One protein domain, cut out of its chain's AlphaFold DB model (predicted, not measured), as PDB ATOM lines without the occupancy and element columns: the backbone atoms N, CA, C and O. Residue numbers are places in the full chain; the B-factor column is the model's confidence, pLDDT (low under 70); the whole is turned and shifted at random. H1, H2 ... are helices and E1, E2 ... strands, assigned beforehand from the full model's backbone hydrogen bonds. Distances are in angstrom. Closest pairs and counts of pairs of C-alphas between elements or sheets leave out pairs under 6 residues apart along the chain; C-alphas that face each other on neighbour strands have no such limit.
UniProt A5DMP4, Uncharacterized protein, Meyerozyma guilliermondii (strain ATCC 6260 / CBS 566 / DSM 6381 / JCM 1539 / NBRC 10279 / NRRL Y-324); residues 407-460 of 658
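This is residues 407 to 460 of the 658 residues of an uncharacterized protein of Meyerozyma guilliermondii (strain ATCC 6260 / CBS 566 / DSM 6381 / JCM 1539 / NBRC 10279 / NRRL Y-324) (UniProt A5DMP4). A small three-stranded sheet, E1, E4 and E3, has the short helix H1 beside its E1 edge, and a small two-stranded ribbon, E2 with E5, near one end. At the other end of the longest axis lies the loop of the E3-E4 hairpin. The printed part has 54 residues, in the order H1, E1, E2, E3, E4, E5; both sheets are antiparallel, and the larger runs E1 - E4 - E3. The class is mixed, helices and strands, with under half of the residues in named elements. The whole is compact, with a radius of gyration of the C-alphas of 11.0 A and spans of 30 by 20 by 17 A.

H1, residues 407 to 411, only grazes the larger sheet with residues 408 to 410; its O i to N i+4 pair is within hydrogen-bond range. Its closest C-alphas to E1, residues 415 to 417, are Met 409 and Ile 416, 5.9 A apart. E2, residues 425 to 427, is antiparallel to E5, residues 457 to 459, with N 458 and O 426 2.8 A apart. E3, residues 435 to 438, forms a hairpin with E4, residues 448 to 453; N 449 and O 437 are 2.8 A apart. E4 is staggered, pairing with E3 over 448 to 451 and antiparallel E1 over 451 to 453; N 416 and O 452 are 2.9 A apart. E4 and E5 meet only through their link.

H1 begins at C-alpha 407 (37.577, 39.552, 43.279) and measures 6.3 A. E1 measures 7.2 A, E2 7.0 A, E3 10.6 A and E4 16.5 A. E5, 6.4 A, ends at C-alpha 459 (56.937, 37.644, 38.041).

The farthest C-alphas, Thr 430 and Lys 442, are 31.9 A apart. The printed part has no cut and no long link. Residues 440 to 446 have pLDDT under 70.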
ATOM      1  N   ALA A 407      37.264  38.163  43.607       88.19
ATOM      2  CA  ALA A 407      37.577  39.552  43.279       88.19
ATOM      3  C   ALA A 407      38.471  40.207  44.346       88.19
ATOM      4  O   ALA A 407      39.480  40.833  44.004       88.19
ATOM      5  N   ALA A 408      38.159  40.008  45.633       88.75
ATOM      6  CA  ALA A 408      38.963  40.540  46.732       88.75
ATOM      7  C   ALA A 408      40.349  39.879  46.794       88.75
ATOM      8  O   ALA A 408      41.350  40.575  46.943       88.75
ATOM      9  N   MET A 409      40.439  38.560  46.588       91.81
ATOM     10  CA  MET A 409      41.720  37.844  46.530       91.81
ATOM     11  C   MET A 409      42.597  38.329  45.365       91.81
ATOM     12  O   MET A 409      43.795  38.569  45.524       91.81
ATOM     13  N   LYS A 410      42.001  38.550  44.187       89.50
ATOM     14  CA  LYS A 410      42.719  39.073  43.017       89.50
ATOM     15  C   LYS A 410      43.280  40.478  43.263       89.50
ATOM     16  O   LYS A 410      44.413  40.742  42.856       89.50
ATOM     17  N   ARG A 411      42.517  41.350  43.937       87.69
ATOM     18  CA  ARG A 411      42.892  42.739  44.272       87.69
ATOM     19  C   ARG A 411      43.790  42.875  45.505       87.69
ATOM     20  O   ARG A 411      44.444  43.904  45.646       87.69
ATOM     21  N   SER A 412      43.811  41.878  46.388       91.75
ATOM     22  CA  SER A 412      44.558  41.930  47.648       91.75
ATOM     23  C   SER A 412      46.043  42.210  47.408       91.75
ATOM     24  O   SER A 412      46.651  41.562  46.568       91.75
ATOM     25  N   PRO A 413      46.683  43.130  48.137       92.69
ATOM     26  CA  PRO A 413      48.127  43.312  48.028       92.69
ATOM     27  C   PRO A 413      48.915  42.261  48.834       92.69
ATOM     28  O   PRO A 413      50.083  42.019  48.534       92.69
ATOM     29  N   ASN A 414      48.285  41.600  49.814       94.38
ATOM     30  CA  ASN A 414      48.951  40.696  50.761       94.38
ATOM     31  C   ASN A 414      48.973  39.245  50.287       94.38
ATOM     32  O   ASN A 414      49.981  38.558  50.436       94.38
ATOM     33  N   PHE A 415      47.863  38.769  49.721       95.25
ATOM     34  CA  PHE A 415      47.636  37.343  49.492       95.25
ATOM     35  C   PHE A 415      47.189  37.047  48.079       95.25
ATOM     36  O   PHE A 415      46.611  37.904  47.420       95.25
ATOM     37  N   ILE A 416      47.457  35.826  47.628       95.00
ATOM     38  CA  ILE A 416      47.055  35.328  46.318       95.00
ATOM     39  C   ILE A 416      46.799  33.818  46.366       95.00
ATOM     40  O   ILE A 416      47.290  33.104  47.242       95.00
ATOM     41  N   THR A 417      46.056  33.311  45.389       94.25
ATOM     42  CA  THR A 417      45.856  31.874  45.146       94.25
ATOM     43  C   THR A 417      46.277  31.526  43.725       94.25
ATOM     44  O   THR A 417      46.297  32.391  42.853       94.25
ATOM     45  N   ARG A 418      46.530  30.242  43.442       91.81
ATOM     46  CA  ARG A 418      46.871  29.798  42.076       91.81
ATOM     47  C   ARG A 418      45.831  30.219  41.026       91.81
ATOM     48  O   ARG A 418      46.205  30.606  39.927       91.81
ATOM     49  N   LYS A 419      44.539  30.229  41.381       89.44
ATOM     50  CA  LYS A 419      43.430  30.641  40.493       89.44
ATOM     51  C   LYS A 419      43.347  32.158  40.240       89.44
ATOM     52  O   LYS A 419      42.636  32.580  39.330       89.44
ATOM     53  N   THR A 420      44.020  32.981  41.045       91.06
ATOM     54  CA  THR A 420      43.973  34.456  40.955       91.06
ATOM     55  C   THR A 420      45.275  35.082  40.446       91.06
ATOM     56  O   THR A 420      45.343  36.307  40.329       91.06
ATOM     57  N   LEU A 421      46.277  34.261  40.105       90.50
ATOM     58  CA  LEU A 421      47.526  34.696  39.472       90.50
ATOM     59  C   LEU A 421      47.264  35.372  38.124       90.50
ATOM     60  O   LEU A 421      46.374  34.980  37.365       90.50
ATOM     61  N   ARG A 422      48.094  36.364  37.795       87.81
ATOM     62  CA  ARG A 422      48.196  36.864  36.420       87.81
ATOM     63  C   ARG A 422      48.867  35.818  35.528       87.81
ATOM     64  O   ARG A 422      49.548  34.904  35.994       87.81
ATOM     65  N   PHE A 423      48.702  35.958  34.214       85.94
ATOM     66  CA  PHE A 423      49.268  35.008  33.249       85.94
ATOM     67  C   PHE A 423      50.803  34.921  33.348       85.94
ATOM     68  O   PHE A 423      51.352  33.832  33.204       85.94
ATOM     69  N   ASN A 424      51.481  36.023  33.686       89.38
ATOM     70  CA  ASN A 424      52.932  36.105  33.850       89.38
ATOM     71  C   ASN A 424      53.433  35.826  35.278       89.38
ATOM     72  O   ASN A 424      54.609  36.031  35.570       89.38
ATOM     73  N   GLU A 425      52.561  35.379  36.177       92.06
ATOM     74  CA  GLU A 425      52.907  35.096  37.567       92.06
ATOM     75  C   GLU A 425      52.956  33.599  37.852       92.06
ATOM     76  O   GLU A 425      52.207  32.797  37.275       92.06
ATOM     77  N   GLU A 426      53.814  33.248  38.803       94.12
ATOM     78  CA  GLU A 426      53.915  31.915  39.372       94.12
ATOM     79  C   GLU A 426      54.320  31.982  40.844       94.12
ATOM     80  O   GLU A 426      54.964  32.928  41.292       94.12
ATOM     81  N   ILE A 427      53.913  30.989  41.628       95.12
ATOM     82  CA  ILE A 427      54.260  30.910  43.048       95.12
ATOM     83  C   ILE A 427      55.596  30.187  43.162       95.12
ATOM     84  O   ILE A 427      55.780  29.144  42.539       95.12
ATOM     85  N   SER A 428      56.514  30.727  43.964       93.44
ATOM     86  CA  SER A 428      57.808  30.087  44.198       93.44
ATOM     87  C   SER A 428      57.635  28.625  44.654       93.44
ATOM     88  O   SER A 428      56.825  28.370  45.550       93.44
ATOM     89  N   PRO A 429      58.401  27.666  44.096       90.88
ATOM     90  CA  PRO A 429      58.333  26.261  44.502       90.88
ATOM     91  C   PRO A 429      58.599  26.038  45.997       90.88
ATOM     92  O   PRO A 429      58.070  25.100  46.584       90.88
ATOM     93  N   THR A 430      59.380  26.918  46.629       93.44
ATOM     94  CA  THR A 430      59.725  26.846  48.056       93.44
ATOM     95  C   THR A 430      58.704  27.543  48.962       93.44
ATOM     96  O   THR A 430      58.876  27.574  50.182       93.44
ATOM     97  N   ALA A 431      57.646  28.138  48.401       94.38
ATOM     98  CA  ALA A 431      56.661  28.891  49.165       94.38
ATOM     99  C   ALA A 431      55.757  27.970  49.995       94.38
ATOM    100  O   ALA A 431      55.100  27.066  49.472       94.38
ATOM    101  N   LYS A 432      55.642  28.265  51.293       94.31
ATOM    102  CA  LYS A 432      54.676  27.610  52.182       94.31
ATOM    103  C   LYS A 432      53.324  28.336  52.123       94.31
ATOM    104  O   LYS A 432      53.301  29.570  52.094       94.31
ATOM    105  N   PRO A 433      52.193  27.610  52.076       95.00
ATOM    106  CA  PRO A 433      50.880  28.234  52.132       95.00
ATOM    107  C   PRO A 433      50.643  28.851  53.517       95.00
ATOM    108  O   PRO A 433      50.959  28.247  54.535       95.00
ATOM    109  N   VAL A 434      50.045  30.040  53.537       92.62
ATOM    110  CA  VAL A 434      49.651  30.761  54.763       92.62
ATOM    111  C   VAL A 434      48.326  30.218  55.313       92.62
ATOM    112  O   VAL A 434      48.031  30.324  56.498       92.62
ATOM    113  N   GLY A 435      47.507  29.617  54.451       91.31
ATOM    114  CA  GLY A 435      46.245  29.001  54.839       91.31
ATOM    115  C   GLY A 435      45.517  28.377  53.657       91.31
ATOM    116  O   GLY A 435      46.037  28.309  52.540       91.31
ATOM    117  N   THR A 436      44.289  27.928  53.900       91.69
ATOM    118  CA  THR A 436      43.376  27.442  52.861       91.69
ATOM    119  C   THR A 436      42.032  28.149  52.963       91.69
ATOM    120  O   THR A 436      41.568  28.458  54.062       91.69
ATOM    121  N   ILE A 437      41.421  28.425  51.811       89.88
ATOM    122  CA  ILE A 437      40.090  29.031  51.717       89.88
ATOM    123  C   ILE A 437      39.256  28.332  50.652       89.88
ATOM    124  O   ILE A 437      39.786  27.800  49.677       89.88
ATOM    125  N   LYS A 438      37.939  28.390  50.807       85.75
ATOM    126  CA  LYS A 438      36.997  28.110  49.726       85.75
ATOM    127  C   LYS A 438      36.665  29.439  49.057       85.75
ATOM    128  O   LYS A 438      36.156  30.338  49.719       85.75
ATOM    129  N   LEU A 439      37.021  29.590  47.784       76.19
ATOM    130  CA  LEU A 439      36.664  30.789  47.026       76.19
ATOM    131  C   LEU A 439      35.210  30.661  46.583       76.19
ATOM    132  O   LEU A 439      34.892  29.777  45.790       76.19
ATOM    133  N   GLN A 440      34.353  31.560  47.060       67.00
ATOM    134  CA  GLN A 440      32.980  31.656  46.577       67.00
ATOM    135  C   GLN A 440      33.010  32.083  45.102       67.00
ATOM    136  O   GLN A 440      33.468  33.179  44.766       67.00
ATOM    137  N   SER A 441      32.585  31.191  44.207       61.84
ATOM    138  CA  SER A 441      32.449  31.451  42.774       61.84
ATOM    139  C   SER A 441      31.065  31.006  42.325       61.84
ATOM    140  O   SER A 441      30.658  29.886  42.618       61.84
ATOM    141  N   LYS A 442      30.363  31.860  41.570       59.97
ATOM    142  CA  LYS A 442      28.967  31.657  41.129       59.97
ATOM    143  C   LYS A 442      28.725  30.387  40.285       59.97
ATOM    144  O   LYS A 442      27.580  30.117  39.949       59.97
ATOM    145  N   LYS A 443      29.765  29.644  39.869       57.28
ATOM    146  CA  LYS A 443      29.654  28.579  38.845       57.28
ATOM    147  C   LYS A 443      30.466  27.293  39.076       57.28
ATOM    148  O   LYS A 443      30.530  26.485  38.156       57.28
ATOM    149  N   ALA A 444      31.108  27.063  40.224       55.88
ATOM    150  CA  ALA A 444      31.910  25.839  40.389       55.88
ATOM    151  C   ALA A 444      32.004  25.333  41.833       55.88
ATOM    152  O   ALA A 444      32.013  26.121  42.774       55.88
ATOM    153  N   ILE A 445      32.141  24.007  41.951       52.97
ATOM    154  CA  ILE A 445      32.396  23.239  43.177       52.97
ATOM    155  C   ILE A 445      33.513  23.901  44.003       52.97
ATOM    156  O   ILE A 445      34.582  24.234  43.480       52.97
ATOM    157  N   GLU A 446      33.249  24.094  45.300       61.03
ATOM    158  CA  GLU A 446      34.110  24.771  46.278       61.03
ATOM    159  C   GLU A 446      35.401  23.992  46.587       61.03
ATOM    160  O   GLU A 446      35.591  23.427  47.668       61.03
ATOM    161  N   GLU A 447      36.333  23.963  45.646       71.00
ATOM    162  CA  GLU A 447      37.634  23.347  45.876       71.00
ATOM    163  C   GLU A 447      38.495  24.237  46.789       71.00
ATOM    164  O   GLU A 447      38.789  25.393  46.453       71.00
ATOM    165  N   LYS A 448      38.946  23.688  47.927       84.88
ATOM    166  CA  LYS A 448      39.849  24.370  48.868       84.88
ATOM    167  C   LYS A 448      41.121  24.827  48.146       84.88
ATOM    168  O   LYS A 448      41.917  24.022  47.677       84.88
ATOM    169  N   GLN A 449      41.343  26.135  48.096       89.44
ATOM    170  CA  GLN A 449      42.531  26.744  47.510       89.44
ATOM    171  C   GLN A 449      43.554  27.070  48.594       89.44
ATOM    172  O   GLN A 449      43.227  27.688  49.608       89.44
ATOM    173  N   LYS A 450      44.817  26.710  48.345       94.44
ATOM    174  CA  LYS A 450      45.957  27.180  49.142       94.44
ATOM    175  C   LYS A 450      46.189  28.671  48.878       94.44
ATOM    176  O   LYS A 450      46.248  29.098  47.722       94.44
ATOM    177  N   VAL A 451      46.335  29.434  49.955       95.25
ATOM    178  CA  VAL A 451      46.625  30.870  49.944       95.25
ATOM    179  C   VAL A 451      48.103  31.075  50.223       95.25
ATOM    180  O   VAL A 451      48.654  30.475  51.143       95.25
ATOM    181  N   TYR A 452      48.737  31.935  49.439       96.12
ATOM    182  CA  TYR A 452      50.152  32.262  49.546       96.12
ATOM    183  C   TYR A 452      50.325  33.767  49.733       96.12
ATOM    184  O   TYR A 452      49.522  34.560  49.237       96.12
ATOM    185  N   SER A 453      51.387  34.165  50.434       95.06
ATOM    186  CA  SER A 453      51.794  35.569  50.494       95.06
ATOM    187  C   SER A 453      52.202  36.051  49.104       95.06
ATOM    188  O   SER A 453      52.930  35.355  48.389       95.06
ATOM    189  N   ARG A 454      51.818  37.272  48.730       93.31
ATOM    190  CA  ARG A 454      52.269  37.892  47.479       93.31
ATOM    191  C   ARG A 454      53.781  38.110  47.426       93.31
ATOM    192  O   ARG A 454      54.333  38.114  46.331       93.31
ATOM    193  N   SER A 455      54.470  38.171  48.571       92.94
ATOM    194  CA  SER A 455      55.943  38.187  48.619       92.94
ATOM    195  C   SER A 455      56.592  36.940  48.006       92.94
ATOM    196  O   SER A 455      57.752  36.993  47.611       92.94
ATOM    197  N   SER A 456      55.851  35.830  47.911       93.81
ATOM    198  CA  SER A 456      56.321  34.563  47.336       93.81
ATOM    199  C   SER A 456      56.034  34.412  45.835       93.81
ATOM    200  O   SER A 456      56.381  33.390  45.239       93.81
ATOM    201  N   VAL A 457      55.401  35.414  45.217       93.38
ATOM    202  CA  VAL A 457      55.075  35.410  43.788       93.38
ATOM    203  C   VAL A 457      56.288  35.840  42.979       93.38
ATOM    204  O   VAL A 457      56.869  36.907  43.179       93.38
ATOM    205  N   MET A 458      56.635  35.008  42.012       93.06
ATOM    206  CA  MET A 458      57.610  35.301  40.982       93.06
ATOM    207  C   MET A 458      56.890  35.899  39.775       93.06
ATOM    208  O   MET A 458      55.863  35.391  39.322       93.06
ATOM    209  N   VAL A 459      57.433  36.998  39.259       91.69
ATOM    210  CA  VAL A 459      56.937  37.644  38.041       91.69
ATOM    211  C   VAL A 459      57.888  37.297  36.907       91.69
ATOM    212  O   VAL A 459      59.073  37.646  36.955       91.69
ATOM    213  N   GLY A 460      57.358  36.598  35.910       92.06
ATOM    214  CA  GLY A 460      58.052  36.237  34.687       92.06
ATOM    215  C   GLY A 460      57.874  37.297  33.607       92.06
ATOM    216  O   GLY A 460      56.837  37.943  33.511       92.06
TER     217      GLY A 460